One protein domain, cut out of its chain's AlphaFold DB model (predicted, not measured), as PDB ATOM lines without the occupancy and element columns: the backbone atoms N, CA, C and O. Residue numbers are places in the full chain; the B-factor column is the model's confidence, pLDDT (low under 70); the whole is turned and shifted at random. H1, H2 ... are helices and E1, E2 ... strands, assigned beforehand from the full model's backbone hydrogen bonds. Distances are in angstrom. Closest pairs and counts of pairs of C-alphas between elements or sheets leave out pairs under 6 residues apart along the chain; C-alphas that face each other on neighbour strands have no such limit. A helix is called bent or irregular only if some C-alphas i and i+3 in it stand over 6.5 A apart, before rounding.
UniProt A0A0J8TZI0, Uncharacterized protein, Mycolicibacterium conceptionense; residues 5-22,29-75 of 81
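What this domain is: This is residues 5 to 22 and 29 to 75 of the 81 residues of an uncharacterized protein of Mycolicibacterium conceptionense (UniProt A0A0J8TZI0). A narrow ribbon of three antiparallel strands, with H1 beyond one end of it, makes the long axis of this domain: the long strand E1 runs through the ribbon, E3 lies beside its first part, and E2 folds back beside its last part in a hairpin. The turn of that hairpin is at one end of the long axis and H1 is at the other, while the short helix H2 packs on the sheet and H3 follows it, off the sheet. The printed part has 65 residues, with three named helices and three named strands in the order E1, E2, H1, H2, H3, E3. The sheet's order is E2, E1, E3, all antiparallel, and the class is mixed, helices and strands. The whole is compact, with a radius of gyration of the C-alphas of 12.4 A and spans of 39 by 28 by 16 A.

How they stand to each other: E1, residues 5 to 13, and E2, residues 16 to 19, form a hairpin at 135 degrees, with N 11 and O 18 within hydrogen-bond range at 2.9 A. E3, residues 69 to 74, is antiparallel to E1 at 159 degrees, with N 6 and O 72 within hydrogen-bond range at 2.8 A. The pairing is staggered: residues 5 to 9 of E1 pair with E3, residues 10 to 13 with E2. H1, residues 32 to 42, only grazes the sheet with its residues 35 to 42; its closest C-alphas to E3 are those of Ala 42 and Leu 73, 6.4 A. H2, residues 50 to 54, is on the sheet at a height of 8.3 A, only just over E3, on which 3 of its 5 C-alphas fall. The closest C-alphas of H2 and E3 are those of Asp 50 and Ile 71, 6.0 A. H3, residues 60 to 64, is only just not on the sheet, with 4 pairs of C-alphas within 10 A. H2 and H3 only just touch, and only at the corner by their link, with 3 pairs within 8 A, the closest being Gln 53 and Arg 63 at 5.4 A. H1 and H3 are apart. In H3 the O i to N i+4 pair is within hydrogen-bond range; in H1 5 of 7 are, and in H2 0 of 1, beside 2 of 2 O i to N i+3 pairs.

Where its parts are: E1 begins at C-alpha 5, (-3.952, -17.170, 26.562), and is 25.4 A long; E2 is 10.2 A. H1, 14.0 A long, begins at C-alpha 32, (6.505, -21.200, 30.241), and is irregular, with C-alphas 37 and 40 7.1 A apart. H2 is 8.1 A long and H3 6.1 A. E3, 16.1 A long, ends at C-alpha 74, (-4.869, -20.210, 31.416).

The domain as a whole: The two C-alphas farthest apart are those of Asn 14 and Asp 33, 40.1 A. Residues 23 to 28 are not printed, and C-alphas 22 and 29 are 17.6 A apart across the cut. Of the links that are printed whole, none is long. The mean pLDDT of the printed part is 95.2, and no printed residue is under 70.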
ATOM      1  N   ALA A   5      -3.145 -18.371  26.417       97.12
ATOM      2  CA  ALA A   5      -3.952 -17.170  26.562       97.12
ATOM      3  C   ALA A   5      -5.340 -17.434  25.977       97.12
ATOM      4  O   ALA A   5      -5.453 -18.129  24.964       97.12
ATOM      5  N   ARG A   6      -6.378 -16.885  26.611       97.38
ATOM      6  CA  ARG A   6      -7.770 -16.927  26.156       97.38
ATOM      7  C   ARG A   6      -8.259 -15.511  25.897       97.38
ATOM      8  O   ARG A   6      -8.239 -14.682  26.797       97.38
ATOM      9  N   PHE A   7      -8.718 -15.253  24.682       98.00
ATOM     10  CA  PHE A   7      -9.288 -13.979  24.264       98.00
ATOM     11  C   PHE A   7     -10.813 -13.999  24.331       98.00
ATOM     12  O   PHE A   7     -11.450 -14.888  23.762       98.00
ATOM     13  N   ASN A   8     -11.388 -12.985  24.974       97.12
ATOM     14  CA  ASN A   8     -12.828 -12.800  25.097       97.12
ATOM     15  C   ASN A   8     -13.226 -11.488  24.391       97.12
ATOM     16  O   ASN A   8     -13.020 -10.407  24.955       97.12
ATOM     17  N   PRO A   9     -13.731 -11.548  23.143       97.81
ATOM     18  CA  PRO A   9     -14.133 -10.357  22.403       97.81
ATOM     19  C   PRO A   9     -15.387  -9.729  23.001       97.81
ATOM     20  O   PRO A   9     -16.322 -10.426  23.400       97.81
ATOM     21  N   GLN A  10     -15.441  -8.400  22.975       97.69
ATOM     22  CA  GLN A  10     -16.590  -7.636  23.430       97.69
ATOM     23  C   GLN A  10     -17.005  -6.558  22.426       97.69
ATOM     24  O   GLN A  10     -16.212  -6.072  21.622       97.69
ATOM     25  N   ALA A  11     -18.256  -6.117  22.503       96.31
ATOM     26  CA  ALA A  11     -18.758  -4.977  21.746       96.31
ATOM     27  C   ALA A  11     -19.459  -3.973  22.657       96.31
ATOM     28  O   ALA A  11     -20.088  -4.339  23.647       96.31
ATOM     29  N   TRP A  12     -19.386  -2.696  22.288       95.69
ATOM     30  CA  TRP A  12     -20.157  -1.655  22.953       95.69
ATOM     31  C   TRP A  12     -21.634  -1.760  22.573       95.69
ATOM     32  O   TRP A  12     -21.997  -1.677  21.398       95.69
ATOM     33  N   GLN A  13     -22.492  -1.884  23.577       95.25
ATOM     34  CA  GLN A  13     -23.939  -1.806  23.460       95.25
ATOM     35  C   GLN A  13     -24.457  -0.872  24.556       95.25
ATOM     36  O   GLN A  13     -24.274  -1.152  25.730       95.25
ATOM     37  N   ASN A  14     -25.117   0.229  24.180       90.31
ATOM     38  CA  ASN A  14     -25.715   1.190  25.124       90.31
ATOM     39  C   ASN A  14     -24.769   1.597  26.282       90.31
ATOM     40  O   ASN A  14     -25.149   1.518  27.446       90.31
ATOM     41  N   ASP A  15     -23.541   2.010  25.951       93.56
ATOM     42  CA  ASP A  15     -22.497   2.477  26.886       93.56
ATOM     43  C   ASP A  15     -21.879   1.419  27.824       93.56
ATOM     44  O   ASP A  15     -21.104   1.767  28.716       93.56
ATOM     45  N   TYR A  16     -22.144   0.126  27.612       93.56
ATOM     46  CA  TYR A  16     -21.432  -0.965  28.288       93.56
ATOM     47  C   TYR A  16     -20.889  -1.995  27.292       93.56
ATOM     48  O   TYR A  16     -21.393  -2.133  26.177       93.56
ATOM     49  N   ALA A  17     -19.815  -2.686  27.674       95.44
ATOM     50  CA  ALA A  17     -19.241  -3.764  26.882       95.44
ATOM     51  C   ALA A  17     -19.991  -5.072  27.174       95.44
ATOM     52  O   ALA A  17     -20.256  -5.390  28.336       95.44
ATOM     53  N   ILE A  18     -20.342  -5.813  26.125       96.12
ATOM     54  CA  ILE A  18     -20.905  -7.164  26.213       96.12
ATOM     55  C   ILE A  18     -20.006  -8.152  25.501       96.12
ATOM     56  O   ILE A  18     -19.455  -7.813  24.456       96.12
ATOM     57  N   ASP A  19     -19.915  -9.371  26.024       96.06
ATOM     58  CA  ASP A  19     -19.260 -10.470  25.321       96.06
ATOM     59  C   ASP A  19     -20.002 -10.763  24.012       96.06
ATOM     60  O   ASP A  19     -21.238 -10.749  23.953       96.06
ATOM     61  N   VAL A  20     -19.237 -11.000  22.950       95.88
ATOM     62  CA  VAL A  20     -19.763 -11.323  21.620       95.88
ATOM     63  C   VAL A  20     -19.176 -12.625  21.103       95.88
ATOM     64  O   VAL A  20     -18.173 -13.125  21.611       95.88
ATOM     65  N   ASP A  21     -19.810 -13.178  20.072       95.75
ATOM     66  CA  ASP A  21     -19.326 -14.404  19.457       95.75
ATOM     67  C   ASP A  21     -17.955 -14.176  18.793       95.75
ATOM     68  O   ASP A  21     -17.777 -13.203  18.050       95.75
ATOM     69  N   PRO A  22     -16.977 -15.067  19.030       95.19
ATOM     70  CA  PRO A  22     -15.671 -14.970  18.403       95.19
ATOM     71  C   PRO A  22     -15.729 -15.311  16.912       95.19
ATOM     72  O   PRO A  22     -16.438 -16.224  16.485       95.19
ATOM     73  N   PRO A  29      -1.063 -20.924  22.447       96.88
ATOM     74  CA  PRO A  29      -0.049 -21.340  23.399       96.88
ATOM     75  C   PRO A  29       0.858 -20.170  23.795       96.88
ATOM     76  O   PRO A  29       1.311 -19.392  22.945       96.88
ATOM     77  N   ILE A  30       1.162 -20.120  25.089       95.88
ATOM     78  CA  ILE A  30       2.147 -19.237  25.713       95.88
ATOM     79  C   ILE A  30       3.290 -20.120  26.227       95.88
ATOM     80  O   ILE A  30       3.051 -21.215  26.738       95.88
ATOM     81  N   SER A  31       4.538 -19.688  26.032       95.38
ATOM     82  CA  SER A  31       5.690 -20.418  26.569       95.38
ATOM     83  C   SER A  31       5.730 -20.321  28.097       95.38
ATOM     84  O   SER A  31       5.187 -19.380  28.669       95.38
ATOM     85  N   ASP A  32       6.386 -21.262  28.779       94.81
ATOM     86  CA  ASP A  32       6.505 -21.200  30.241       94.81
ATOM     87  C   ASP A  32       7.213 -19.907  30.694       94.81
ATOM     88  O   ASP A  32       6.782 -19.279  31.660       94.81
ATOM     89  N   ASP A  33       8.251 -19.472  29.970       93.94
ATOM     90  CA  ASP A  33       8.989 -18.231  30.247       93.94
ATOM     91  C   ASP A  33       8.116 -16.975  30.069       93.94
ATOM     92  O   ASP A  33       8.105 -16.087  30.930       93.94
ATOM     93  N   ASP A  34       7.330 -16.908  28.988       93.50
ATOM     94  CA  ASP A  34       6.376 -15.814  28.782       93.50
ATOM     95  C   ASP A  34       5.299 -15.837  29.870       93.50
ATOM     96  O   ASP A  34       4.982 -14.802  30.455       93.50
ATOM     97  N   ALA A  35       4.768 -17.015  30.204       94.06
ATOM     98  CA  ALA A  35       3.756 -17.156  31.239       94.06
ATOM     99  C   ALA A  35       4.266 -16.650  32.591       94.06
ATOM    100  O   ALA A  35       3.557 -15.894  33.244       94.06
ATOM    101  N   GLN A  36       5.502 -16.973  32.990       93.94
ATOM    102  CA  GLN A  36       6.104 -16.434  34.220       93.94
ATOM    103  C   GLN A  36       6.234 -14.906  34.206       93.94
ATOM    104  O   GLN A  36       6.177 -14.281  35.266       93.94
ATOM    105  N   THR A  37       6.378 -14.301  33.025       93.56
ATOM    106  CA  THR A  37       6.425 -12.842  32.870       93.56
ATOM    107  C   THR A  37       5.055 -12.207  33.120       93.56
ATOM    108  O   THR A  37       4.975 -11.192  33.808       93.56
ATOM    109  N   TRP A  38       3.975 -12.821  32.624       93.19
ATOM    110  CA  TRP A  38       2.602 -12.311  32.764       93.19
ATOM    111  C   TRP A  38       1.906 -12.743  34.057       93.19
ATOM    112  O   TRP A  38       0.974 -12.084  34.505       93.19
ATOM    113  N   LEU A  39       2.364 -13.823  34.694       93.69
ATOM    114  CA  LEU A  39       1.749 -14.413  35.883       93.69
ATOM    115  C   LEU A  39       1.520 -13.420  37.042       93.69
ATOM    116  O   LEU A  39       0.471 -13.510  37.683       93.69
ATOM    117  N   PRO A  40       2.441 -12.482  37.353       94.00
ATOM    118  CA  PRO A  40       2.202 -11.484  38.393       94.00
ATOM    119  C   PRO A  40       1.061 -10.519  38.046       94.00
ATOM    120  O   PRO A  40       0.313 -10.127  38.938       94.00
ATOM    121  N   GLU A  41       0.932 -10.143  36.771       93.12
ATOM    122  CA  GLU A  41      -0.121  -9.249  36.278       93.12
ATOM    123  C   GLU A  41      -1.465  -9.975  36.192       93.12
ATOM    124  O   GLU A  41      -2.462  -9.438  36.663       93.12
ATOM    125  N   ALA A  42      -1.474 -11.227  35.720       92.38
ATOM    126  CA  ALA A  42      -2.661 -12.082  35.661       92.38
ATOM    127  C   ALA A  42      -3.332 -12.254  37.037       92.38
ATOM    128  O   ALA A  42      -4.544 -12.144  37.158       92.38
ATOM    129  N   LYS A  43      -2.536 -12.412  38.103       92.62
ATOM    130  CA  LYS A  43      -3.036 -12.556  39.485       92.62
ATOM    131  C   LYS A  43      -3.501 -11.245  40.125       92.62
ATOM    132  O   LYS A  43      -3.950 -11.249  41.276       92.62
ATOM    133  N   SER A  44      -3.323 -10.113  39.448       92.06
ATOM    134  CA  SER A  44      -3.749  -8.821  39.968       92.06
ATOM    135  C   SER A  44      -5.271  -8.678  39.860       92.06
ATOM    136  O   SER A  44      -5.841  -8.991  38.821       92.06
ATOM    137  N   PRO A  45      -5.956  -8.092  40.860       85.31
ATOM    138  CA  PRO A  45      -7.365  -7.707  40.728       85.31
ATOM    139  C   PRO A  45      -7.641  -6.727  39.577       85.31
ATOM    140  O   PRO A  45      -8.791  -6.528  39.197       85.31
ATOM    141  N   SER A  46      -6.596  -6.075  39.071       88.19
ATOM    142  CA  SER A  46      -6.628  -5.161  37.932       88.19
ATOM    143  C   SER A  46      -5.823  -5.714  36.754       88.19
ATOM    144  O   SER A  46      -5.097  -4.949  36.119       88.19
ATOM    145  N   ALA A  47      -5.846  -7.035  36.553       89.56
ATOM    146  CA  ALA A  47      -5.126  -7.691  35.471       89.56
ATOM    147  C   ALA A  47      -5.445  -7.025  34.127       89.56
ATOM    148  O   ALA A  47      -6.608  -6.909  33.741       89.56
ATOM    149  N   ASP A  48      -4.396  -6.588  33.441       92.38
ATOM    150  CA  ASP A  48      -4.447  -6.029  32.098       92.38
ATOM    151  C   ASP A  48      -3.479  -6.839  31.239       92.38
ATOM    152  O   ASP A  48      -2.266  -6.639  31.236       92.38
ATOM    153  N   LEU A  49      -4.031  -7.834  30.553       95.50
ATOM    154  CA  LEU A  49      -3.271  -8.714  29.676       95.50
ATOM    155  C   LEU A  49      -3.462  -8.335  28.208       95.50
ATOM    156  O   LEU A  49      -3.179  -9.147  27.325       95.50
ATOM    157  N   ASP A  50      -3.898  -7.105  27.919       95.62
ATOM    158  CA  ASP A  50      -4.276  -6.694  26.566       95.62
ATOM    159  C   ASP A  50      -3.105  -6.782  25.584       95.62
ATOM    160  O   ASP A  50      -3.280  -7.094  24.409       95.62
ATOM    161  N   ARG A  51      -1.871  -6.620  26.080       95.00
ATOM    162  CA  ARG A  51      -0.641  -6.794  25.289       95.00
ATOM    163  C   ARG A  51      -0.480  -8.195  24.699       95.00
ATOM    164  O   ARG A  51       0.245  -8.353  23.717       95.00
ATOM    165  N   LEU A  52      -1.141  -9.210  25.258       96.19
ATOM    166  CA  LEU A  52      -1.152 -10.551  24.679       96.19
ATOM    167  C   LEU A  52      -1.915 -10.602  23.347       96.19
ATOM    168  O   LEU A  52      -1.681 -11.529  22.574       96.19
ATOM    169  N   GLN A  53      -2.746  -9.601  23.023       97.19
ATOM    170  CA  GLN A  53      -3.382  -9.467  21.710       97.19
ATOM    171  C   GLN A  53      -2.333  -9.441  20.589       97.19
ATOM    172  O   GLN A  53      -2.531 -10.074  19.556       97.19
ATOM    173  N   ASP A  54      -1.194  -8.779  20.820       96.38
ATOM    174  CA  ASP A  54      -0.083  -8.642  19.869       96.38
ATOM    175  C   ASP A  54       0.918  -9.812  19.912       96.38
ATOM    176  O   ASP A  54       1.938  -9.796  19.214       96.38
ATOM    177  N   HIS A  55       0.655 -10.844  20.721       96.25
ATOM    178  CA  HIS A  55       1.560 -11.977  20.880       96.25
ATOM    179  C   HIS A  55       1.808 -12.690  19.529       96.25
ATOM    180  O   HIS A  55       0.877 -12.856  18.738       96.25
ATOM    181  N   PRO A  56       3.030 -13.182  19.233       95.31
ATOM    182  CA  PRO A  56       3.337 -13.815  17.944       95.31
ATOM    183  C   PRO A  56       2.434 -15.005  17.590       95.31
ATOM    184  O   PRO A  56       2.126 -15.218  16.415       95.31
ATOM    185  N   ASN A  57       1.989 -15.751  18.607       96.12
ATOM    186  CA  ASN A  57       1.079 -16.888  18.445       96.12
ATOM    187  C   ASN A  57      -0.405 -16.484  18.426       96.12
ATOM    188  O   ASN A  57      -1.249 -17.349  18.204       96.12
ATOM    189  N   ALA A  58      -0.741 -15.209  18.648       97.12
ATOM    190  CA  ALA A  58      -2.125 -14.760  18.643       97.12
ATOM    191  C   ALA A  58      -2.744 -14.918  17.238       97.12
ATOM    192  O   ALA A  58      -2.135 -14.534  16.218       97.12
ATOM    193  N   PRO A  59      -3.973 -15.454  17.146       97.69
ATOM    194  CA  PRO A  59      -4.708 -15.543  15.896       97.69
ATOM    195  C   PRO A  59      -4.813 -14.176  15.220       97.69
ATOM    196  O   PRO A  59      -4.887 -13.132  15.866       97.69
ATOM    197  N   ARG A  60      -4.795 -14.159  13.885       96.88
ATOM    198  CA  ARG A  60      -4.806 -12.895  13.137       96.88
ATOM    199  C   ARG A  60      -6.035 -12.040  13.458       96.88
ATOM    200  O   ARG A  60      -5.894 -10.838  13.618       96.88
ATOM    201  N   TRP A  61      -7.209 -12.657  13.577       96.88
ATOM    202  CA  TRP A  61      -8.448 -11.938  13.880       96.88
ATOM    203  C   TRP A  61      -8.419 -11.295  15.277       96.88
ATOM    204  O   TRP A  61      -8.903 -10.182  15.432       96.88
ATOM    205  N   VAL A  62      -7.763 -11.936  16.256       97.69
ATOM    206  CA  VAL A  62      -7.509 -11.358  17.587       97.69
ATOM    207  C   VAL A  62      -6.639 -10.106  17.462       97.69
ATOM    208  O   VAL A  62      -7.018  -9.058  17.969       97.69
ATOM    209  N   ARG A  63      -5.527 -10.175  16.717       97.06
ATOM    210  CA  ARG A  63      -4.647  -9.016  16.439       97.06
ATOM    211  C   ARG A  63      -5.340  -7.883  15.682       97.06
ATOM    212  O   ARG A  63      -5.036  -6.713  15.890       97.06
ATOM    213  N   ASP A  64      -6.255  -8.233  14.784       97.12
ATOM    214  CA  ASP A  64      -6.999  -7.274  13.970       97.12
ATOM    215  C   ASP A  64      -8.231  -6.701  14.715       97.12
ATOM    216  O   ASP A  64      -8.832  -5.734  14.234       97.12
ATOM    217  N   TRP A  65      -8.590  -7.238  15.893       97.00
ATOM    218  CA  TRP A  65      -9.753  -6.818  16.680       97.00
ATOM    219  C   TRP A  65      -9.632  -5.371  17.168       97.00
ATOM    220  O   TRP A  65      -8.607  -4.947  17.706       97.00
ATOM    221  N   ARG A  66     -10.706  -4.594  16.983       95.25
ATOM    222  CA  ARG A  66     -10.775  -3.162  17.340       95.25
ATOM    223  C   ARG A  66     -11.807  -2.840  18.419       95.25
ATOM    224  O   ARG A  66     -11.918  -1.680  18.810       95.25
ATOM    225  N   GLY A  67     -12.597  -3.827  18.835       94.94
ATOM    226  CA  GLY A  67     -13.579  -3.672  19.903       94.94
ATOM    227  C   GLY A  67     -12.939  -3.771  21.290       94.94
ATOM    228  O   GLY A  67     -11.744  -4.051  21.390       94.94
ATOM    229  N   PRO A  68     -13.722  -3.567  22.362       96.75
ATOM    230  CA  PRO A  68     -13.300  -3.961  23.700       96.75
ATOM    231  C   PRO A  68     -13.052  -5.473  23.761       96.75
ATOM    232  O   PRO A  68     -13.575  -6.242  22.947       96.75
ATOM    233  N   PHE A  69     -12.221  -5.899  24.700       97.25
ATOM    234  CA  PHE A  69     -11.930  -7.299  24.971       97.25
ATOM    235  C   PHE A  69     -11.269  -7.419  26.342       97.25
ATOM    236  O   PHE A  69     -10.932  -6.415  26.964       97.25
ATOM    237  N   TYR A  70     -11.063  -8.652  26.784       96.25
ATOM    238  CA  TYR A  70     -10.093  -8.965  27.824       96.25
ATOM    239  C   TYR A  70      -9.407 -10.292  27.496       96.25
ATOM    240  O   TYR A  70      -9.965 -11.146  26.794       96.25
ATOM    241  N   ILE A  71      -8.181 -10.458  27.989       96.81
ATOM    242  CA  ILE A  71      -7.400 -11.687  27.836       96.81
ATOM    243  C   ILE A  71      -7.145 -12.289  29.211       96.81
ATOM    244  O   ILE A  71      -6.825 -11.583  30.161       96.81
ATOM    245  N   GLU A  72      -7.264 -13.608  29.304       96.25
ATOM    246  CA  GLU A  72      -6.936 -14.374  30.502       96.25
ATOM    247  C   GLU A  72      -5.753 -15.294  30.226       96.25
ATOM    248  O   GLU A  72      -5.624 -15.857  29.135       96.25
ATOM    249  N   LEU A  73      -4.909 -15.486  31.237       96.38
ATOM    250  CA  LEU A  73      -3.881 -16.512  31.218       96.38
ATOM    251  C   LEU A  73      -4.460 -17.798  31.815       96.38
ATOM    252  O   LEU A  73      -4.950 -17.803  32.941       96.38
ATOM    253  N   ILE A  74      -4.392 -18.881  31.051       96.75
ATOM    254  CA  ILE A  74      -4.869 -20.210  31.416       96.75
ATOM    255  C   ILE A  74      -3.665 -21.077  31.783       96.75
ATOM    256  O   ILE A  74      -2.710 -21.193  31.006       96.75
ATOM    257  N   ASP A  75      -3.714 -21.681  32.965       94.88
ATOM    258  CA  ASP A  75      -2.667 -22.557  33.474       94.88
ATOM    259  C   ASP A  75      -2.640 -23.939  32.786       94.88
ATOM    260  O   ASP A  75      -3.552 -24.310  32.038       94.88
TER     261      ASP A  75